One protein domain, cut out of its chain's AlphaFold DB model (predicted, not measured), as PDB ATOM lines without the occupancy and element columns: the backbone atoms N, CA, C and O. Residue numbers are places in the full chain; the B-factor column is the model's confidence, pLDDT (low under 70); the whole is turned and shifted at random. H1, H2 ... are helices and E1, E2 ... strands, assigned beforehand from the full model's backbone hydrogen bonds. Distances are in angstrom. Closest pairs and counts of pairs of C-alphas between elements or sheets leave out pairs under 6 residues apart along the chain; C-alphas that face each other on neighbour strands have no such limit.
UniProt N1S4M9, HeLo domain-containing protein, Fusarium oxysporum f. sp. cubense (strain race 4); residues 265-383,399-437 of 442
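Overview. This is residues 265 to 383 and 399 to 437 of the 442 residues of the protein "HeLo domain-containing protein" of Fusarium oxysporum f. sp. cubense (strain race 4) (UniProt N1S4M9). A strongly twisted, curled antiparallel sheet, E1 E2 E4 E3, makes a slab with the long helix H2 lying along one face and the short H1 on the opposite face; the opening stretch, residues 267 to 274, briefly pairs with both edge strands. To one side of this body lies a looser part, where the last stretch, residues 422 to 437, runs between the sheet and the long helix H4, short H3 lies near that stretch's end, and residues 401 to 407 stick out. The 158 printed residues include four named helices and four named strands, in the order H1 E1 E2 H2 E3 E4 H3 H4, of mixed class. The whole is compact, with a radius of gyration of the C-alphas of 16.1 A and spans of 45 by 36 by 32 A.

Arrangement. Begin at the inner strands E2, residues 299 to 308, and E4, residues 355 to 361: N 305 and O 358 are 2.9 A apart. Beside E2 is edge strand E1, residues 287 to 293, a hairpin with it; N 290 and O 302 are 3.0 A apart. Beside E4 is the other edge strand, E3, residues 344 to 350, also a hairpin; N 348 and O 357 are 2.9 A apart. Look over E4 and E3 for H2, residues 313 to 333, at a height over the sheet of 9.2 A; it runs along the strands, at 2 degrees to E3 on the local plane. The closest C-alphas of H2 and E3 are Ser 327 and Gly 346, 5.0 A apart. H2 and the sheet form two layers, a helix on one face of a sheet. E2, H2 and E3 form a split strand-helix-strand unit, two strands running the same way with E4 between them, and its crossover is right-handed. On the opposite face is H1, residues 278 to 282, at a height of 9.1 A, only just over none of the strands, with 2 C-alphas each on E2 and E4. H3, residues 375 to 379, and H4, residues 402 to 421, are not on the sheet and are apart from each other. In H1, H2, H3 and H4 every O i to N i+4 pair is within hydrogen-bond range.

Along the chain. Find C-alpha 299 at (49.916, 16.687, 9.059); from there E2 runs 26.4 A. H2 starts at C-alpha 313, (57.659, 48.622, 0.995), and is 29.9 A long. H4 is 28.3 A long and ends at C-alpha 421, (29.764, 42.537, 2.649). E1, E3 and E4 measure 18.5, 17.0 and 19.0 A; H1 and H3 measure 6.4 and 6.0 A.

Size, cuts and confidence. The C-alphas farthest apart, Phe 313 and Ser 401, are 48.1 A apart. Residues 384 to 398 are not printed, and C-alphas 383 and 399 stand 12.8 A apart across that cut. The link from E4 to H3 is long, with 13 residues. The mean pLDDT of the printed part is 73.6; look for values under 70 at, among others, residues 279 to 286, 364 to 372 and 413 to 433.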
ATOM      1  N   LYS A 265      49.449  35.089  14.967       84.06
ATOM      2  CA  LYS A 265      48.642  33.867  14.943       84.06
ATOM      3  C   LYS A 265      48.406  33.326  13.529       84.06
ATOM      4  O   LYS A 265      48.267  32.116  13.370       84.06
ATOM      5  N   MET A 266      48.279  34.202  12.533       88.38
ATOM      6  CA  MET A 266      47.886  33.832  11.165       88.38
ATOM      7  C   MET A 266      49.073  33.575  10.238       88.38
ATOM      8  O   MET A 266      48.889  32.946   9.198       88.38
ATOM      9  N   GLU A 267      50.262  34.060  10.582       90.38
ATOM     10  CA  GLU A 267      51.473  33.839   9.798       90.38
ATOM     11  C   GLU A 267      52.032  32.426  10.034       90.38
ATOM     12  O   GLU A 267      52.353  32.017  11.152       90.38
ATOM     13  N   LEU A 268      52.141  31.658   8.953       90.75
ATOM     14  CA  LEU A 268      52.653  30.295   8.940       90.75
ATOM     15  C   LEU A 268      54.100  30.294   8.451       90.75
ATOM     16  O   LEU A 268      54.449  30.965   7.480       90.75
ATOM     17  N   LYS A 269      54.946  29.488   9.095       89.19
ATOM     18  CA  LYS A 269      56.362  29.375   8.726       89.19
ATOM     19  C   LYS A 269      56.528  28.533   7.465       89.19
ATOM     20  O   LYS A 269      56.011  27.422   7.407       89.19
ATOM     21  N   GLU A 270      57.341  29.003   6.520       86.94
ATOM     22  CA  GLU A 270      57.679  28.273   5.284       86.94
ATOM     23  C   GLU A 270      58.197  26.848   5.562       86.94
ATOM     24  O   GLU A 270      57.799  25.899   4.894       86.94
ATOM     25  N   ALA A 271      59.001  26.674   6.616       86.31
ATOM     26  CA  ALA A 271      59.554  25.377   7.019       86.31
ATOM     27  C   ALA A 271      58.501  24.333   7.448       86.31
ATOM     28  O   ALA A 271      58.823  23.154   7.558       86.31
ATOM     29  N   ALA A 272      57.258  24.749   7.710       87.19
ATOM     30  CA  ALA A 272      56.162  23.844   8.048       87.19
ATOM     31  C   ALA A 272      55.550  23.152   6.815       87.19
ATOM     32  O   ALA A 272      54.689  22.284   6.969       87.19
ATOM     33  N   PHE A 273      55.961  23.540   5.604       87.56
ATOM     34  CA  PHE A 273      55.435  23.010   4.351       87.56
ATOM     35  C   PHE A 273      56.441  22.086   3.671       87.56
ATOM     36  O   PHE A 273      57.620  22.407   3.528       87.56
ATOM     37  N   GLU A 274      55.960  20.942   3.193       83.06
ATOM     38  CA  GLU A 274      56.790  19.979   2.477       83.06
ATOM     39  C   GLU A 274      56.819  20.283   0.970       83.06
ATOM     40  O   GLU A 274      55.774  20.450   0.326       83.06
ATOM     41  N   GLY A 275      58.027  20.317   0.394       72.75
ATOM     42  CA  GLY A 275      58.231  20.286  -1.056       72.75
ATOM     43  C   GLY A 275      57.778  21.535  -1.819       72.75
ATOM     44  O   GLY A 275      57.420  21.419  -2.989       72.75
ATOM     45  N   LEU A 276      57.769  22.718  -1.195       80.25
ATOM     46  CA  LEU A 276      57.490  23.968  -1.909       80.25
ATOM     47  C   LEU A 276      58.618  24.292  -2.898       80.25
ATOM     48  O   LEU A 276      59.772  24.467  -2.511       80.25
ATOM     49  N   VAL A 277      58.280  24.410  -4.184       78.44
ATOM     50  CA  VAL A 277      59.234  24.734  -5.253       78.44
ATOM     51  C   VAL A 277      58.806  26.018  -5.959       78.44
ATOM     52  O   VAL A 277      57.704  26.114  -6.496       78.44
ATOM     53  N   ALA A 278      59.708  27.002  -6.031       72.62
ATOM     54  CA  ALA A 278      59.443  28.299  -6.667       72.62
ATOM     55  C   ALA A 278      58.977  28.177  -8.127       72.62
ATOM     56  O   ALA A 278      58.091  28.908  -8.565       72.62
ATOM     57  N   ALA A 279      59.518  27.210  -8.872       65.44
ATOM     58  CA  ALA A 279      59.132  26.961 -10.259       65.44
ATOM     59  C   ALA A 279      57.637  26.635 -10.429       65.44
ATOM     60  O   ALA A 279      57.071  26.962 -11.470       65.44
ATOM     61  N   ASP A 280      56.990  26.032  -9.432       66.94
ATOM     62  CA  ASP A 280      55.567  25.686  -9.508       66.94
ATOM     63  C   ASP A 280      54.666  26.904  -9.273       66.94
ATOM     64  O   ASP A 280      53.574  26.974  -9.830       66.94
ATOM     65  N   VAL A 281      55.170  27.912  -8.557       67.62
ATOM     66  CA  VAL A 281      54.518  29.217  -8.370       67.62
ATOM     67  C   VAL A 281      54.628  30.076  -9.639       67.62
ATOM     68  O   VAL A 281      53.667  30.719 -10.058       67.62
ATOM     69  N   PHE A 282      55.785  30.053 -10.312       56.50
ATOM     70  CA  PHE A 282      56.046  30.876 -11.503       56.50
ATOM     71  C   PHE A 282      55.448  30.333 -12.813       56.50
ATOM     72  O   PHE A 282      55.296  31.092 -13.769       56.50
ATOM     73  N   LYS A 283      55.068  29.050 -12.880       53.78
ATOM     74  CA  LYS A 283      54.500  28.406 -14.088       53.78
ATOM     75  C   LYS A 283      53.049  28.800 -14.413       53.78
ATOM     76  O   LYS A 283      52.439  28.203 -15.295       53.78
ATOM     77  N   GLY A 284      52.484  29.792 -13.723       51.53
ATOM     78  CA  GLY A 284      51.103  30.242 -13.930       51.53
ATOM     79  C   GLY A 284      50.053  29.415 -13.184       51.53
ATOM     80  O   GLY A 284      48.858  29.662 -13.349       51.53
ATOM     81  N   CYS A 285      50.471  28.471 -12.336       54.56
ATOM     82  CA  CYS A 285      49.584  27.809 -11.387       54.56
ATOM     83  C   CYS A 285      49.226  28.809 -10.279       54.56
ATOM     84  O   CYS A 285      50.047  29.117  -9.420       54.56
ATOM     85  N   GLN A 286      47.992  29.322 -10.296       68.00
ATOM     86  CA  GLN A 286      47.493  30.244  -9.260       68.00
ATOM     87  C   GLN A 286      47.380  29.568  -7.880       68.00
ATOM     88  O   GLN A 286      47.271  30.253  -6.868       68.00
ATOM     89  N   TYR A 287      47.465  28.233  -7.832       75.81
ATOM     90  CA  TYR A 287      47.457  27.452  -6.604       75.81
ATOM     91  C   TYR A 287      48.446  26.279  -6.641       75.81
ATOM     92  O   TYR A 287      48.737  25.717  -7.698       75.81
ATOM     93  N   THR A 288      48.903  25.854  -5.465       79.38
ATOM     94  CA  THR A 288      49.643  24.600  -5.249       79.38
ATOM     95  C   THR A 288      49.005  23.793  -4.129       79.38
ATOM     96  O   THR A 288      48.388  24.351  -3.225       79.38
ATOM     97  N   ILE A 289      49.174  22.474  -4.159       79.81
ATOM     98  CA  ILE A 289      48.757  21.598  -3.063       79.81
ATOM     99  C   ILE A 289      50.014  21.087  -2.371       79.81
ATOM    100  O   ILE A 289      50.871  20.507  -3.030       79.81
ATOM    101  N   SER A 290      50.106  21.281  -1.059       83.75
ATOM    102  CA  SER A 290      51.254  20.861  -0.250       83.75
ATOM    103  C   SER A 290      50.783  20.146   1.022       83.75
ATOM    104  O   SER A 290      49.585  20.110   1.332       83.75
ATOM    105  N   GLN A 291      51.721  19.519   1.726       86.44
ATOM    106  CA  GLN A 291      51.514  19.016   3.077       86.44
ATOM    107  C   GLN A 291      51.994  20.073   4.068       86.44
ATOM    108  O   GLN A 291      53.090  20.606   3.929       86.44
ATOM    109  N   TYR A 292      51.156  20.369   5.052       88.31
ATOM    110  CA  TYR A 292      51.443  21.289   6.141       88.31
ATOM    111  C   TYR A 292      51.518  20.506   7.450       88.31
ATOM    112  O   TYR A 292      50.559  19.823   7.820       88.31
ATOM    113  N   ALA A 293      52.643  20.617   8.148       87.75
ATOM    114  CA  ALA A 293      52.816  20.098   9.494       87.75
ATOM    115  C   ALA A 293      52.454  21.191  10.510       87.75
ATOM    116  O   ALA A 293      53.142  22.204  10.630       87.75
ATOM    117  N   SER A 294      51.359  20.989  11.245       82.62
ATOM    118  CA  SER A 294      50.974  21.871  12.349       82.62
ATOM    119  C   SER A 294      52.010  21.833  13.477       82.62
ATOM    120  O   SER A 294      52.738  20.852  13.634       82.62
ATOM    121  N   GLN A 295      52.017  22.868  14.321       76.31
ATOM    122  CA  GLN A 295      52.836  22.925  15.538       76.31
ATOM    123  C   GLN A 295      52.554  21.744  16.485       76.31
ATOM    124  O   GLN A 295      53.466  21.260  17.147       76.31
ATOM    125  N   ASP A 296      51.326  21.217  16.466       75.19
ATOM    126  CA  ASP A 296      50.907  20.038  17.239       75.19
ATOM    127  C   ASP A 296      51.295  18.697  16.577       75.19
ATOM    128  O   ASP A 296      50.818  17.635  16.974       75.19
ATOM    129  N   GLY A 297      52.094  18.723  15.505       72.06
ATOM    130  CA  GLY A 297      52.532  17.533  14.765       72.06
ATOM    131  C   GLY A 297      51.472  16.914  13.847       72.06
ATOM    132  O   GLY A 297      51.735  15.907  13.191       72.06
ATOM    133  N   GLN A 298      50.273  17.500  13.756       80.19
ATOM    134  CA  GLN A 298      49.252  17.049  12.809       80.19
ATOM    135  C   GLN A 298      49.611  17.452  11.379       80.19
ATOM    136  O   GLN A 298      49.744  18.636  11.072       80.19
ATOM    137  N   ILE A 299      49.690  16.466  10.487       81.81
ATOM    138  CA  ILE A 299      49.916  16.687   9.059       81.81
ATOM    139  C   ILE A 299      48.565  16.856   8.367       81.81
ATOM    140  O   ILE A 299      47.686  15.999   8.456       81.81
ATOM    141  N   SER A 300      48.398  17.977   7.673       81.88
ATOM    142  CA  SER A 300      47.201  18.299   6.902       81.88
ATOM    143  C   SER A 300      47.564  18.626   5.465       81.88
ATOM    144  O   SER A 300      48.565  19.281   5.188       81.88
ATOM    145  N   ARG A 301      46.717  18.205   4.528       81.31
ATOM    146  CA  ARG A 301      46.860  18.600   3.129       81.31
ATOM    147  C   ARG A 301      46.204  19.957   2.917       81.31
ATOM    148  O   ARG A 301      45.047  20.157   3.291       81.31
ATOM    149  N   VAL A 302      46.941  20.870   2.302       85.69
ATOM    150  CA  VAL A 302      46.526  22.264   2.157       85.69
ATOM    151  C   VAL A 302      46.561  22.704   0.703       85.69
ATOM    152  O   VAL A 302      47.401  22.260  -0.081       85.69
ATOM    153  N   LEU A 303      45.625  23.578   0.356       84.88
ATOM    154  CA  LEU A 303      45.625  24.355  -0.873       84.88
ATOM    155  C   LEU A 303      46.258  25.712  -0.561       84.88
ATOM    156  O   LEU A 303      45.822  26.384   0.373       84.88
ATOM    157  N   ILE A 304      47.268  26.099  -1.332       86.31
ATOM    158  CA  ILE A 304      47.946  27.386  -1.201       86.31
ATOM    159  C   ILE A 304      47.672  28.194  -2.458       86.31
ATOM    160  O   ILE A 304      48.025  27.756  -3.548       86.31
ATOM    161  N   GLU A 305      47.037  29.348  -2.303       84.62
ATOM    162  CA  GLU A 305      46.798  30.308  -3.380       84.62
ATOM    163  C   GLU A 305      47.879  31.390  -3.376       84.62
ATOM    164  O   GLU A 305      48.101  32.031  -2.350       84.62
ATOM    165  N   TRP A 306      48.545  31.601  -4.514       85.00
ATOM    166  CA  TRP A 306      49.724  32.465  -4.595       85.00
ATOM    167  C   TRP A 306      49.414  33.870  -5.119       85.00
ATOM    168  O   TRP A 306      48.901  34.067  -6.224       85.00
ATOM    169  N   ILE A 307      49.822  34.869  -4.341       83.19
ATOM    170  CA  ILE A 307      49.644  36.294  -4.603       83.19
ATOM    171  C   ILE A 307      51.030  36.956  -4.650       83.19
ATOM    172  O   ILE A 307      51.756  36.914  -3.660       83.19
ATOM    173  N   PRO A 308      51.422  37.597  -5.764       83.75
ATOM    174  CA  PRO A 308      52.723  38.251  -5.866       83.75
ATOM    175  C   PRO A 308      52.909  39.347  -4.813       83.75
ATOM    176  O   PRO A 308      52.027  40.188  -4.626       83.75
ATOM    177  N   ILE A 309      54.080  39.384  -4.175       84.44
ATOM    178  CA  ILE A 309      54.414  40.424  -3.201       84.44
ATOM    179  C   ILE A 309      54.689  41.749  -3.937       84.44
ATOM    180  O   ILE A 309      55.511  41.774  -4.866       84.44
ATOM    181  N   PRO A 310      54.058  42.869  -3.527       83.62
ATOM    182  CA  PRO A 310      54.329  44.185  -4.093       83.62
ATOM    183  C   PRO A 310      55.808  44.576  -4.033       83.62
ATOM    184  O   PRO A 310      56.560  44.170  -3.145       83.62
ATOM    185  N   LYS A 311      56.242  45.398  -4.995       82.62
ATOM    186  CA  LYS A 311      57.628  45.883  -5.016       82.62
ATOM    187  C   LYS A 311      57.914  46.981  -4.000       82.62
ATOM    188  O   LYS A 311      59.036  47.062  -3.513       82.62
ATOM    189  N   ASP A 312      56.903  47.790  -3.716       89.19
ATOM    190  CA  ASP A 312      56.967  48.903  -2.782       89.19
ATOM    191  C   ASP A 312      56.836  48.432  -1.323       89.19
ATOM    192  O   ASP A 312      56.025  47.557  -1.022       89.19
ATOM    193  N   PHE A 313      57.620  49.021  -0.417       82.50
ATOM    194  CA  PHE A 313      57.659  48.622   0.995       82.50
ATOM    195  C   PHE A 313      56.393  49.022   1.765       82.50
ATOM    196  O   PHE A 313      55.930  48.275   2.631       82.50
ATOM    197  N   GLY A 314      55.797  50.173   1.435       80.06
ATOM    198  CA  GLY A 314      54.511  50.582   2.001       80.06
ATOM    199  C   GLY A 314      53.394  49.632   1.571       80.06
ATOM    200  O   GLY A 314      52.621  49.147   2.399       80.06
ATOM    201  N   ALA A 315      53.371  49.286   0.285       79.38
ATOM    202  CA  ALA A 315      52.451  48.307  -0.276       79.38
ATOM    203  C   ALA A 315      52.686  46.889   0.271       79.38
ATOM    204  O   ALA A 315      51.715  46.167   0.480       79.38
ATOM    205  N   TYR A 316      53.936  46.496   0.542       85.75
ATOM    206  CA  TYR A 316      54.272  45.230   1.200       85.75
ATOM    207  C   TYR A 316      53.652  45.147   2.593       85.75
ATOM    208  O   TYR A 316      52.899  44.214   2.853       85.75
ATOM    209  N   LYS A 317      53.900  46.139   3.462       83.12
ATOM    210  CA  LYS A 317      53.334  46.161   4.822       83.12
ATOM    211  C   LYS A 317      51.814  46.078   4.794       83.12
ATOM    212  O   LYS A 317      51.217  45.291   5.522       83.12
ATOM    213  N   LEU A 318      51.192  46.852   3.907       81.38
ATOM    214  CA  LEU A 318      49.747  46.836   3.734       81.38
ATOM    215  C   LEU A 318      49.242  45.472   3.242       81.38
ATOM    216  O   LEU A 318      48.241  44.974   3.754       81.38
ATOM    217  N   ALA A 319      49.913  44.863   2.262       79.75
ATOM    218  CA  ALA A 319      49.558  43.544   1.748       79.75
ATOM    219  C   ALA A 319      49.715  42.462   2.824       79.75
ATOM    220  O   ALA A 319      48.813  41.649   2.986       79.75
ATOM    221  N   HIS A 320      50.793  42.511   3.606       84.69
ATOM    222  CA  HIS A 320      51.058  41.606   4.719       84.69
ATOM    223  C   HIS A 320      49.949  41.676   5.783       84.69
ATOM    224  O   HIS A 320      49.319  40.667   6.101       84.69
ATOM    225  N   SER A 321      49.610  42.884   6.255       81.00
ATOM    226  CA  SER A 321      48.485  43.086   7.180       81.00
ATOM    227  C   SER A 321      47.159  42.595   6.593       81.00
ATOM    228  O   SER A 321      46.372  41.961   7.292       81.00
ATOM    229  N   ARG A 322      46.912  42.836   5.300       78.75
ATOM    230  CA  ARG A 322      45.699  42.361   4.619       78.75
ATOM    231  C   ARG A 322      45.631  40.840   4.530       78.75
ATOM    232  O   ARG A 322      44.545  40.300   4.708       78.75
ATOM    233  N   MET A 323      46.744  40.146   4.284       83.12
ATOM    234  CA  MET A 323      46.760  38.678   4.244       83.12
ATOM    235  C   MET A 323      46.335  38.087   5.589       83.12
ATOM    236  O   MET A 323      45.434  37.253   5.629       83.12
ATOM    237  N   ALA A 324      46.879  38.596   6.697       82.88
ATOM    238  CA  ALA A 324      46.483  38.164   8.036       82.88
ATOM    239  C   ALA A 324      44.994  38.409   8.323       82.88
ATOM    240  O   ALA A 324      44.296  37.527   8.828       82.88
ATOM    241  N   GLN A 325      44.487  39.589   7.955       77.62
ATOM    242  CA  GLN A 325      43.072  39.934   8.116       77.62
ATOM    243  C   GLN A 325      42.164  39.023   7.286       77.62
ATOM    244  O   GLN A 325      41.123  38.585   7.779       77.62
ATOM    245  N   ILE A 326      42.552  38.710   6.045       77.56
ATOM    246  CA  ILE A 326      41.808  37.803   5.166       77.56
ATOM    247  C   ILE A 326      41.784  36.393   5.759       77.56
ATOM    248  O   ILE A 326      40.699  35.829   5.898       77.56
ATOM    249  N   SER A 327      42.932  35.844   6.161       81.50
ATOM    250  CA  SER A 327      43.011  34.500   6.747       81.50
ATOM    251  C   SER A 327      42.201  34.388   8.038       81.50
ATOM    252  O   SER A 327      41.433  33.438   8.201       81.50
ATOM    253  N   TRP A 328      42.287  35.391   8.917       80.50
ATOM    254  CA  TRP A 328      41.476  35.435  10.133       80.50
ATOM    255  C   TRP A 328      39.983  35.532   9.811       80.50
ATOM    256  O   TRP A 328      39.187  34.773  10.359       80.50
ATOM    257  N   THR A 329      39.598  36.414   8.884       73.81
ATOM    258  CA  THR A 329      38.198  36.567   8.463       73.81
ATOM    259  C   THR A 329      37.654  35.241   7.948       73.81
ATOM    260  O   THR A 329      36.618  34.796   8.432       73.81
ATOM    261  N   LEU A 330      38.378  34.565   7.048       75.12
ATOM    262  CA  LEU A 330      38.001  33.264   6.484       75.12
ATOM    263  C   LEU A 330      37.839  32.169   7.551       75.12
ATOM    264  O   LEU A 330      36.937  31.345   7.424       75.12
ATOM    265  N   GLN A 331      38.640  32.181   8.622       77.06
ATOM    266  CA  GLN A 331      38.422  31.289   9.770       77.06
ATOM    267  C   GLN A 331      37.102  31.568  10.489       77.06
ATOM    268  O   GLN A 331      36.418  30.633  10.900       77.06
ATOM    269  N   GLN A 332      36.734  32.842  10.641       72.19
ATOM    270  CA  GLN A 332      35.508  33.232  11.337       72.19
ATOM    271  C   GLN A 332      34.240  33.043  10.487       72.19
ATOM    272  O   GLN A 332      33.164  32.839  11.049       72.19
ATOM    273  N   ILE A 333      34.345  33.102   9.150       65.25
ATOM    274  CA  ILE A 333      33.207  32.948   8.221       65.25
ATOM    275  C   ILE A 333      32.538  31.565   8.367       65.25
ATOM    276  O   ILE A 333      31.322  31.453   8.211       65.25
ATOM    277  N   GLY A 334      33.300  30.518   8.707       62.47
ATOM    278  CA  GLY A 334      32.777  29.155   8.844       62.47
ATOM    279  C   GLY A 334      32.142  28.613   7.551       62.47
ATOM    280  O   GLY A 334      32.484  29.023   6.443       62.47
ATOM    281  N   THR A 335      31.215  27.656   7.675       59.59
ATOM    282  CA  THR A 335      30.474  27.090   6.534       59.59
ATOM    283  C   THR A 335      29.226  27.917   6.217       59.59
ATOM    284  O   THR A 335      28.252  27.882   6.974       59.59
ATOM    285  N   PHE A 336      29.228  28.612   5.078       58.88
ATOM    286  CA  PHE A 336      28.031  29.236   4.510       58.88
ATOM    287  C   PHE A 336      27.213  28.222   3.701       58.88
ATOM    288  O   PHE A 336      27.759  27.385   2.980       58.88
ATOM    289  N   SER A 337      25.886  28.308   3.799       54.00
ATOM    290  CA  SER A 337      24.951  27.404   3.109       54.00
ATOM    291  C   SER A 337      24.971  27.564   1.580       54.00
ATOM    292  O   SER A 337      24.747  26.594   0.851       54.00
ATOM    293  N   ALA A 338      25.267  28.772   1.082       54.28
ATOM    294  CA  ALA A 338      25.328  29.072  -0.351       54.28
ATOM    295  C   ALA A 338      26.688  28.726  -0.987       54.28
ATOM    296  O   ALA A 338      26.718  28.121  -2.063       54.28
ATOM    297  N   ILE A 339      27.799  29.064  -0.319       61.28
ATOM    298  CA  ILE A 339      29.174  28.750  -0.737       61.28
ATOM    299  C   ILE A 339      29.954  28.243   0.472       61.28
ATOM    300  O   ILE A 339      30.046  28.920   1.492       61.28
ATOM    301  N   GLN A 340      30.581  27.079   0.334       68.81
ATOM    302  CA  GLN A 340      31.502  26.574   1.338       68.81
ATOM    303  C   GLN A 340      32.905  27.114   1.049       68.81
ATOM    304  O   GLN A 340      33.576  26.638   0.134       68.81
ATOM    305  N   ALA A 341      33.340  28.113   1.817       69.94
ATOM    306  CA  ALA A 341      34.744  28.505   1.832       69.94
ATOM    307  C   ALA A 341      35.581  27.358   2.414       69.94
ATOM    308  O   ALA A 341      35.161  26.701   3.373       69.94
ATOM    309  N   TYR A 342      36.766  27.108   1.852       75.38
ATOM    310  CA  TYR A 342      37.711  26.226   2.525       75.38
ATOM    311  C   TYR A 342      38.172  26.888   3.831       75.38
ATOM    312  O   TYR A 342      38.470  28.084   3.819       75.38
ATOM    313  N   PRO A 343      38.241  26.150   4.954       77.44
ATOM    314  CA  PRO A 343      38.709  26.726   6.206       77.44
ATOM    315  C   PRO A 343      40.161  27.186   6.056       77.44
ATOM    316  O   PRO A 343      41.044  26.367   5.777       77.44
ATOM    317  N   ALA A 344      40.399  28.486   6.232       83.75
ATOM    318  CA  ALA A 344      41.737  29.061   6.183       83.75
ATOM    319  C   ALA A 344      42.553  28.641   7.414       83.75
ATOM    320  O   ALA A 344      42.056  28.659   8.537       83.75
ATOM    321  N   LEU A 345      43.820  28.285   7.226       87.62
ATOM    322  CA  LEU A 345      44.769  28.078   8.325       87.62
ATOM    323  C   LEU A 345      45.536  29.351   8.664       87.62
ATOM    324  O   LEU A 345      45.868  29.569   9.823       87.62
ATOM    325  N   GLY A 346      45.811  30.175   7.658       89.06
ATOM    326  CA  GLY A 346      46.721  31.299   7.784       89.06
ATOM    327  C   GLY A 346      47.208  31.764   6.420       89.06
ATOM    328  O   GLY A 346      46.561  31.514   5.396       89.06
ATOM    329  N   PHE A 347      48.344  32.443   6.407       91.31
ATOM    330  CA  PHE A 347      49.077  32.784   5.195       91.31
ATOM    331  C   PHE A 347      50.567  32.494   5.389       91.31
ATOM    332  O   PHE A 347      51.044  32.446   6.517       91.31
ATOM    333  N   VAL A 348      51.297  32.286   4.299       91.81
ATOM    334  CA  VAL A 348      52.749  32.062   4.300       91.81
ATOM    335  C   VAL A 348      53.420  33.079   3.387       91.81
ATOM    336  O   VAL A 348      52.933  33.343   2.287       91.81
ATOM    337  N   GLU A 349      54.536  33.657   3.813       91.56
ATOM    338  CA  GLU A 349      55.424  34.381   2.907       91.56
ATOM    339  C   GLU A 349      56.430  33.393   2.315       91.56
ATOM    340  O   GLU A 349      57.178  32.753   3.048       91.56
ATOM    341  N   PHE A 350      56.436  33.251   0.988       88.62
ATOM    342  CA  PHE A 350      57.381  32.385   0.292       88.62
ATOM    343  C   PHE A 350      58.446  33.230  -0.402       88.62
ATOM    344  O   PHE A 350      58.258  33.725  -1.523       88.62
ATOM    345  N   GLY A 351      59.579  33.402   0.285       83.00
ATOM    346  CA  GLY A 351      60.644  34.316  -0.130       83.00
ATOM    347  C   GLY A 351      61.229  33.959  -1.496       83.00
ATOM    348  O   GLY A 351      61.415  34.830  -2.347       83.00
ATOM    349  N   SER A 352      61.412  32.662  -1.755       82.88
ATOM    350  CA  SER A 352      61.991  32.138  -3.001       82.88
ATOM    351  C   SER A 352      61.188  32.499  -4.260       82.88
ATOM    352  O   SER A 352      61.762  32.609  -5.342       82.88
ATOM    353  N   ALA A 353      59.871  32.703  -4.136       81.81
ATOM    354  CA  ALA A 353      59.004  33.119  -5.243       81.81
ATOM    355  C   ALA A 353      58.459  34.548  -5.096       81.81
ATOM    356  O   ALA A 353      57.630  34.969  -5.906       81.81
ATOM    357  N   ARG A 354      58.895  35.289  -4.065       85.81
ATOM    358  CA  ARG A 354      58.401  36.633  -3.736       85.81
ATOM    359  C   ARG A 354      56.865  36.696  -3.786       85.81
ATOM    360  O   ARG A 354      56.277  37.536  -4.469       85.81
ATOM    361  N   SER A 355      56.213  35.751  -3.116       87.25
ATOM    362  CA  SER A 355      54.756  35.585  -3.153       87.25
ATOM    363  C   SER A 355      54.197  35.295  -1.759       87.25
ATOM    364  O   SER A 355      54.809  34.568  -0.983       87.25
ATOM    365  N   PHE A 356      53.026  35.849  -1.457       87.75
ATOM    366  CA  PHE A 356      52.194  35.431  -0.335       87.75
ATOM    367  C   PHE A 356      51.352  34.225  -0.746       87.75
ATOM    368  O   PHE A 356      50.835  34.184  -1.859       87.75
ATOM    369  N   GLY A 357      51.207  33.254   0.145       88.50
ATOM    370  CA  GLY A 357      50.356  32.087  -0.020       88.50
ATOM    371  C   GLY A 357      49.189  32.130   0.957       88.50
ATOM    372  O   GLY A 357      49.421  32.056   2.160       88.50
ATOM    373  N   LEU A 358      47.945  32.217   0.485       87.81
ATOM    374  CA  LEU A 358      46.766  31.999   1.332       87.81
ATOM    375  C   LEU A 358      46.553  30.497   1.511       87.81
ATOM    376  O   LEU A 358      46.370  29.773   0.533       87.81
ATOM    377  N   VAL A 359      46.582  30.020   2.757       89.50
ATOM    378  CA  VAL A 359      46.621  28.585   3.064       89.50
ATOM    379  C   VAL A 359      45.262  28.121   3.560       89.50
ATOM    380  O   VAL A 359      44.790  28.558   4.608       89.50
ATOM    381  N   SER A 360      44.651  27.195   2.828       87.25
ATOM    382  CA  SER A 360      43.346  26.617   3.150       87.25
ATOM    383  C   SER A 360      43.431  25.106   3.351       87.25
ATOM    384  O   SER A 360      44.120  24.406   2.610       87.25
ATOM    385  N   THR A 361      42.701  24.574   4.331       85.06
ATOM    386  CA  THR A 361      42.589  23.121   4.530       85.06
ATOM    387  C   THR A 361      41.757  22.475   3.432       85.06
ATOM    388  O   THR A 361      40.657  22.926   3.108       85.06
ATOM    389  N   LEU A 362      42.261  21.367   2.889       77.75
ATOM    390  CA  LEU A 362      41.449  20.483   2.064       77.75
ATOM    391  C   LEU A 362      40.691  19.489   2.963       77.75
ATOM    392  O   LEU A 362      41.237  19.031   3.971       77.75
ATOM    393  N   PRO A 363      39.444  19.116   2.620       70.88
ATOM    394  CA  PRO A 363      38.710  18.090   3.352       70.88
ATOM    395  C   PRO A 363      39.495  16.774   3.427       70.88
ATOM    396  O   PRO A 363      40.117  16.359   2.448       70.88
ATOM    397  N   ARG A 364      39.406  16.069   4.563       64.94
ATOM    398  CA  ARG A 364      40.123  14.798   4.817       64.94
ATOM    399  C   ARG A 364      39.832  13.694   3.788       64.94
ATOM    400  O   ARG A 364      40.600  12.749   3.674       64.94
ATOM    401  N   SER A 365      38.741  13.818   3.032       57.47
ATOM    402  CA  SER A 365      38.369  12.914   1.939       57.47
ATOM    403  C   SER A 365      39.257  13.037   0.690       57.47
ATOM    404  O   SER A 365      39.194  12.168  -0.176       57.47
ATOM    405  N   PHE A 366      40.097  14.073   0.573       59.34
ATOM    406  CA  PHE A 366      41.035  14.236  -0.542       59.34
ATOM    407  C   PHE A 366      42.328  13.434  -0.318       59.34
ATOM    408  O   PHE A 366      43.302  13.934   0.247       59.34
ATOM    409  N   THR A 367      42.375  12.203  -0.829       57.53
ATOM    410  CA  THR A 367      43.594  11.367  -0.847       57.53
ATOM    411  C   THR A 367      44.663  11.938  -1.782       57.53
ATOM    412  O   THR A 367      44.346  12.716  -2.685       57.53
ATOM    413  N   SER A 368      45.930  11.539  -1.618       54.78
ATOM    414  CA  SER A 368      47.087  12.003  -2.415       54.78
ATOM    415  C   SER A 368      46.882  11.942  -3.939       54.78
ATOM    416  O   SER A 368      47.409  12.792  -4.654       54.78
ATOM    417  N   SER A 369      46.050  11.024  -4.436       54.03
ATOM    418  CA  SER A 369      45.701  10.867  -5.856       54.03
ATOM    419  C   SER A 369      44.519  11.725  -6.337       54.03
ATOM    420  O   SER A 369      44.267  11.810  -7.539       54.03
ATOM    421  N   THR A 370      43.779  12.373  -5.432       58.22
ATOM    422  CA  THR A 370      42.578  13.144  -5.779       58.22
ATOM    423  C   THR A 370      42.969  14.494  -6.382       58.22
ATOM    424  O   THR A 370      43.517  15.361  -5.696       58.22
ATOM    425  N   LYS A 371      42.677  14.679  -7.674       62.94
ATOM    426  CA  LYS A 371      42.868  15.947  -8.389       62.94
ATOM    427  C   LYS A 371      41.763  16.937  -8.003       62.94
ATOM    428  O   LYS A 371      40.584  16.596  -8.060       62.94
ATOM    429  N   VAL A 372      42.140  18.153  -7.612       66.75
ATOM    430  CA  VAL A 372      41.194  19.259  -7.389       66.75
ATOM    431  C   VAL A 372      40.791  19.823  -8.752       66.75
ATOM    432  O   VAL A 372      41.666  20.156  -9.549       66.75
ATOM    433  N   TYR A 373      39.484  19.903  -9.017       70.19
ATOM    434  CA  TYR A 373      38.932  20.476 -10.246       70.19
ATOM    435  C   TYR A 373      38.314  21.841  -9.961       70.19
ATOM    436  O   TYR A 373      37.449  21.979  -9.087       70.19
ATOM    437  N   THR A 374      38.747  22.837 -10.724       73.62
ATOM    438  CA  THR A 374      38.199  24.192 -10.676       73.62
ATOM    439  C   THR A 374      36.963  24.314 -11.571       73.62
ATOM    440  O   THR A 374      36.715  23.492 -12.460       73.62
ATOM    441  N   LEU A 375      36.167  25.361 -11.370       75.38
ATOM    442  CA  LEU A 375      35.048  25.694 -12.240       75.38
ATOM    443  C   LEU A 375      35.546  25.982 -13.660       75.38
ATOM    444  O   LEU A 375      34.864  25.638 -14.623       75.38
ATOM    445  N   TYR A 376      36.744  26.549 -13.797       74.88
ATOM    446  CA  TYR A 376      37.410  26.704 -15.083       74.88
ATOM    447  C   TYR A 376      37.618  25.345 -15.757       74.88
ATOM    448  O   TYR A 376      37.188  25.176 -16.895       74.88
ATOM    449  N   ASP A 377      38.179  24.353 -15.062       71.06
ATOM    450  CA  ASP A 377      38.409  23.014 -15.628       71.06
ATOM    451  C   ASP A 377      37.106  22.347 -16.087       71.06
ATOM    452  O   ASP A 377      37.059  21.667 -17.115       71.06
ATOM    453  N   MET A 378      36.029  22.574 -15.333       70.62
ATOM    454  CA  MET A 378      34.706  22.044 -15.640       70.62
ATOM    455  C   MET A 378      34.035  22.723 -16.838       70.62
ATOM    456  O   MET A 378      33.402  22.046 -17.646       70.62
ATOM    457  N   LEU A 379      34.125  24.053 -16.935       69.94
ATOM    458  CA  LEU A 379      33.467  24.835 -17.988       69.94
ATOM    459  C   LEU A 379      34.256  24.827 -19.298       69.94
ATOM    460  O   LEU A 379      33.656  24.826 -20.369       69.94
ATOM    461  N   SER A 380      35.586  24.767 -19.218       63.56
ATOM    462  CA  SER A 380      36.484  24.739 -20.380       63.56
ATOM    463  C   SER A 380      36.474  23.393 -21.109       63.56
ATOM    464  O   SER A 380      37.194  23.221 -22.091       63.56
ATOM    465  N   GLY A 381      35.686  22.421 -20.626       53.59
ATOM    466  CA  GLY A 381      35.441  21.151 -21.299       53.59
ATOM    467  C   GLY A 381      36.725  20.442 -21.716       53.59
ATOM    468  O   GLY A 381      36.871  20.109 -22.887       53.59
ATOM    469  N   GLY A 382      37.690  20.270 -20.806       50.50
ATOM    470  CA  GLY A 382      38.936  19.554 -21.102       50.50
ATOM    471  C   GLY A 382      39.645  20.005 -22.392       50.50
ATOM    472  O   GLY A 382      40.233  19.170 -23.087       50.50
ATOM    473  N   GLN A 383      39.565  21.287 -22.766       42.28
ATOM    474  CA  GLN A 383      40.234  21.770 -23.967       42.28
ATOM    475  C   GLN A 383      41.749  21.870 -23.752       42.28
ATOM    476  O   GLN A 383      42.255  22.770 -23.094       42.28
ATOM    477  N   LEU A 399      28.798  18.527 -19.478       64.19
ATOM    478  CA  LEU A 399      28.515  19.943 -19.267       64.19
ATOM    479  C   LEU A 399      27.275  20.082 -18.365       64.19
ATOM    480  O   LEU A 399      26.266  19.420 -18.626       64.19
ATOM    481  N   PRO A 400      27.316  20.926 -17.317       70.31
ATOM    482  CA  PRO A 400      26.173  21.100 -16.430       70.31
ATOM    483  C   PRO A 400      24.930  21.577 -17.195       70.31
ATOM    484  O   PRO A 400      25.016  22.414 -18.103       70.31
ATOM    485  N   SER A 401      23.752  21.087 -16.803       75.88
ATOM    486  CA  SER A 401      22.485  21.511 -17.412       75.88
ATOM    487  C   SER A 401      22.241  23.015 -17.216       75.88
ATOM    488  O   SER A 401      22.863  23.656 -16.368       75.88
ATOM    489  N   LEU A 402      21.331  23.613 -17.996       72.50
ATOM    490  CA  LEU A 402      20.985  25.035 -17.839       72.50
ATOM    491  C   LEU A 402      20.516  25.349 -16.407       72.50
ATOM    492  O   LEU A 402      20.982  26.314 -15.807       72.50
ATOM    493  N   ASN A 403      19.670  24.491 -15.833       72.00
ATOM    494  CA  ASN A 403      19.194  24.648 -14.460       72.00
ATOM    495  C   ASN A 403      20.347  24.567 -13.439       72.00
ATOM    496  O   ASN A 403      20.435  25.391 -12.535       72.00
ATOM    497  N   GLN A 404      21.293  23.638 -13.622       72.81
ATOM    498  CA  GLN A 404      22.475  23.539 -12.757       72.81
ATOM    499  C   GLN A 404      23.381  24.771 -12.862       72.81
ATOM    500  O   GLN A 404      23.923  25.219 -11.854       72.81
ATOM    501  N   ARG A 405      23.530  25.339 -14.064       75.00
ATOM    502  CA  ARG A 405      24.281  26.585 -14.277       75.00
ATOM    503  C   ARG A 405      23.612  27.773 -13.592       75.00
ATOM    504  O   ARG A 405      24.307  28.540 -12.936       75.00
ATOM    505  N   LEU A 406      22.285  27.892 -13.681       72.38
ATOM    506  CA  LEU A 406      21.520  28.942 -12.997       72.38
ATOM    507  C   LEU A 406      21.604  28.815 -11.473       72.38
ATOM    508  O   LEU A 406      21.845  29.804 -10.785       72.38
ATOM    509  N   GLN A 407      21.474  27.599 -10.937       69.81
ATOM    510  CA  GLN A 407      21.635  27.350  -9.504       69.81
ATOM    511  C   GLN A 407      23.050  27.676  -9.020       69.81
ATOM    512  O   GLN A 407      23.205  28.293  -7.968       69.81
ATOM    513  N   LEU A 408      24.079  27.294  -9.784       74.88
ATOM    514  CA  LEU A 408      25.464  27.629  -9.466       74.88
ATOM    515  C   LEU A 408      25.687  29.145  -9.499       74.88
ATOM    516  O   LEU A 408      26.261  29.679  -8.560       74.88
ATOM    517  N   ALA A 409      25.202  29.835 -10.533       73.06
ATOM    518  CA  ALA A 409      25.312  31.288 -10.645       73.06
ATOM    519  C   ALA A 409      24.615  32.006  -9.479       73.06
ATOM    520  O   ALA A 409      25.197  32.917  -8.902       73.06
ATOM    521  N   SER A 410      23.420  31.551  -9.089       66.00
ATOM    522  CA  SER A 410      22.692  32.073  -7.926       66.00
ATOM    523  C   SER A 410      23.493  31.889  -6.633       66.00
ATOM    524  O   SER A 410      23.747  32.852  -5.916       66.00
ATOM    525  N   LYS A 411      23.982  30.670  -6.365       69.56
ATOM    526  CA  LYS A 411      24.802  30.378  -5.178       69.56
ATOM    527  C   LYS A 411      26.092  31.192  -5.142       69.56
ATOM    528  O   LYS A 411      26.447  31.713  -4.089       69.56
ATOM    529  N   LEU A 412      26.763  31.318  -6.288       73.75
ATOM    530  CA  LEU A 412      27.954  32.147  -6.428       73.75
ATOM    531  C   LEU A 412      27.629  33.609  -6.131       73.75
ATOM    532  O   LEU A 412      28.286  34.195  -5.285       73.75
ATOM    533  N   ALA A 413      26.602  34.185  -6.761       68.88
ATOM    534  CA  ALA A 413      26.194  35.571  -6.538       68.88
ATOM    535  C   ALA A 413      25.872  35.858  -5.064       68.88
ATOM    536  O   ALA A 413      26.318  36.873  -4.533       68.88
ATOM    537  N   MET A 414      25.173  34.939  -4.394       61.66
ATOM    538  CA  MET A 414      24.861  35.060  -2.971       61.66
ATOM    539  C   MET A 414      26.122  35.028  -2.103       61.66
ATOM    540  O   MET A 414      26.346  35.950  -1.329       61.66
ATOM    541  N   GLY A 415      27.007  34.039  -2.264       66.62
ATOM    542  CA  GLY A 415      28.226  34.023  -1.451       66.62
ATOM    543  C   GLY A 415      29.219  35.131  -1.823       66.62
ATOM    544  O   GLY A 415      29.922  35.633  -0.955       66.62
ATOM    545  N   PHE A 416      29.237  35.598  -3.073       68.88
ATOM    546  CA  PHE A 416      29.969  36.806  -3.454       68.88
ATOM    547  C   PHE A 416      29.461  38.036  -2.740       68.88
ATOM    548  O   PHE A 416      30.263  38.816  -2.240       68.88
ATOM    549  N   TYR A 417      28.145  38.215  -2.704       63.06
ATOM    550  CA  TYR A 417      27.532  39.291  -1.956       63.06
ATOM    551  C   TYR A 417      27.984  39.223  -0.493       63.06
ATOM    552  O   TYR A 417      28.521  40.201   0.016       63.06
ATOM    553  N   THR A 418      27.948  38.044   0.129       58.69
ATOM    554  CA  THR A 418      28.481  37.803   1.477       58.69
ATOM    555  C   THR A 418      29.957  38.204   1.642       58.69
ATOM    556  O   THR A 418      30.311  38.866   2.618       58.69
ATOM    557  N   PHE A 419      30.832  37.866   0.693       62.12
ATOM    558  CA  PHE A 419      32.242  38.276   0.729       62.12
ATOM    559  C   PHE A 419      32.439  39.783   0.463       62.12
ATOM    560  O   PHE A 419      33.299  40.428   1.060       62.12
ATOM    561  N   LEU A 420      31.628  40.393  -0.401       61.44
ATOM    562  CA  LEU A 420      31.634  41.842  -0.615       61.44
ATOM    563  C   LEU A 420      31.177  42.580   0.644       61.44
ATOM    564  O   LEU A 420      31.726  43.632   0.987       61.44
ATOM    565  N   LEU A 421      30.220  42.007   1.375       55.03
ATOM    566  CA  LEU A 421      29.764  42.537   2.649       55.03
ATOM    567  C   LEU A 421      30.868  42.554   3.700       55.03
ATOM    568  O   LEU A 421      30.866  43.487   4.495       55.03
ATOM    569  N   THR A 422      31.838  41.636   3.664       53.50
ATOM    570  CA  THR A 422      33.024  41.664   4.539       53.50
ATOM    571  C   THR A 422      34.161  42.540   4.020       53.50
ATOM    572  O   THR A 422      35.208  42.602   4.658       53.50
ATOM    573  N   ARG A 423      33.975  43.244   2.890       52.59
ATOM    574  CA  ARG A 423      35.069  43.892   2.145       52.59
ATOM    575  C   ARG A 423      36.229  42.925   1.916       52.59
ATOM    576  O   ARG A 423      37.401  43.269   2.072       52.59
ATOM    577  N   TRP A 424      35.907  41.698   1.534       51.56
ATOM    578  CA  TRP A 424      36.919  40.776   1.075       51.56
ATOM    579  C   TRP A 424      37.518  41.315  -0.231       51.56
ATOM    580  O   TRP A 424      36.924  41.239  -1.303       51.56
ATOM    581  N   HIS A 425      38.696  41.926  -0.120       50.41
ATOM    582  CA  HIS A 425      39.438  42.539  -1.224       50.41
ATOM    583  C   HIS A 425      40.308  41.518  -1.959       50.41
ATOM    584  O   HIS A 425      41.420  41.822  -2.387       50.41
ATOM    585  N   HIS A 426      39.824  40.285  -2.090       52.47
ATOM    586  CA  HIS A 426      40.477  39.324  -2.955       52.47
ATOM    587  C   HIS A 426      40.132  39.675  -4.407       52.47
ATOM    588  O   HIS A 426      39.182  39.159  -4.992       52.47
ATOM    589  N   GLU A 427      40.892  40.609  -4.984       52.22
ATOM    590  CA  GLU A 427      40.665  41.202  -6.315       52.22
ATOM    591  C   GLU A 427      40.682  40.185  -7.469       52.22
ATOM    592  O   GLU A 427      40.402  40.530  -8.614       52.22
ATOM    593  N   ARG A 428      41.007  38.918  -7.193       58.78
ATOM    594  CA  ARG A 428      41.223  37.892  -8.214       58.78
ATOM    595  C   ARG A 428      40.137  36.839  -8.307       58.78
ATOM    596  O   ARG A 428      40.400  35.782  -8.860       58.78
ATOM    597  N   PHE A 429      38.917  37.066  -7.832       63.81
ATOM    598  CA  PHE A 429      37.913  36.010  -7.955       63.81
ATOM    599  C   PHE A 429      37.556  35.701  -9.412       63.81
ATOM    600  O   PHE A 429      37.082  36.551 -10.163       63.81
ATOM    601  N   ASN A 430      37.794  34.459  -9.814       69.06
ATOM    602  CA  ASN A 430      37.547  33.971 -11.161       69.06
ATOM    603  C   ASN A 430      37.221  32.466 -11.087       69.06
ATOM    604  O   ASN A 430      37.202  31.872 -10.008       69.06
ATOM    605  N   SER A 431      36.949  31.835 -12.227       69.81
ATOM    606  CA  SER A 431      36.574  30.418 -12.284       69.81
ATOM    607  C   SER A 431      37.674  29.438 -11.835       69.81
ATOM    608  O   SER A 431      37.360  28.280 -11.574       69.81
ATOM    609  N   LEU A 432      38.929  29.873 -11.691       68.94
ATOM    610  CA  LEU A 432      40.038  29.079 -11.145       68.94
ATOM    611  C   LEU A 432      40.004  29.009  -9.608       68.94
ATOM    612  O   LEU A 432      40.479  28.034  -9.039       68.94
ATOM    613  N   HIS A 433      39.388  29.988  -8.939       69.75
ATOM    614  CA  HIS A 433      39.289  30.046  -7.470       69.75
ATOM    615  C   HIS A 433      38.028  29.376  -6.913       69.75
ATOM    616  O   HIS A 433      37.811  29.328  -5.706       69.75
ATOM    617  N   ILE A 434      37.181  28.837  -7.792       73.75
ATOM    618  CA  ILE A 434      35.987  28.084  -7.414       73.75
ATOM    619  C   ILE A 434      36.281  26.619  -7.674       73.75
ATOM    620  O   ILE A 434      36.453  26.222  -8.822       73.75
ATOM    621  N   THR A 435      36.300  25.792  -6.640       70.06
ATOM    622  CA  THR A 435      36.472  24.345  -6.788       70.06
ATOM    623  C   THR A 435      35.131  23.637  -6.645       70.06
ATOM    624  O   THR A 435      34.245  24.068  -5.903       70.06
ATOM    625  N   LYS A 436      34.959  22.519  -7.356       63.53
ATOM    626  CA  LYS A 436      33.823  21.625  -7.124       63.53
ATOM    627  C   LYS A 436      34.306  20.349  -6.457       63.53
ATOM    628  O   LYS A 436      35.139  19.629  -6.999       63.53
ATOM    629  N   TRP A 437      33.711  20.030  -5.313       55.09
ATOM    630  CA  TRP A 437      33.828  18.707  -4.718       55.09
ATOM    631  C   TRP A 437      32.751  17.787  -5.304       55.09
ATOM    632  O   TRP A 437      31.552  18.039  -5.167       55.09
TER     633      TRP A 437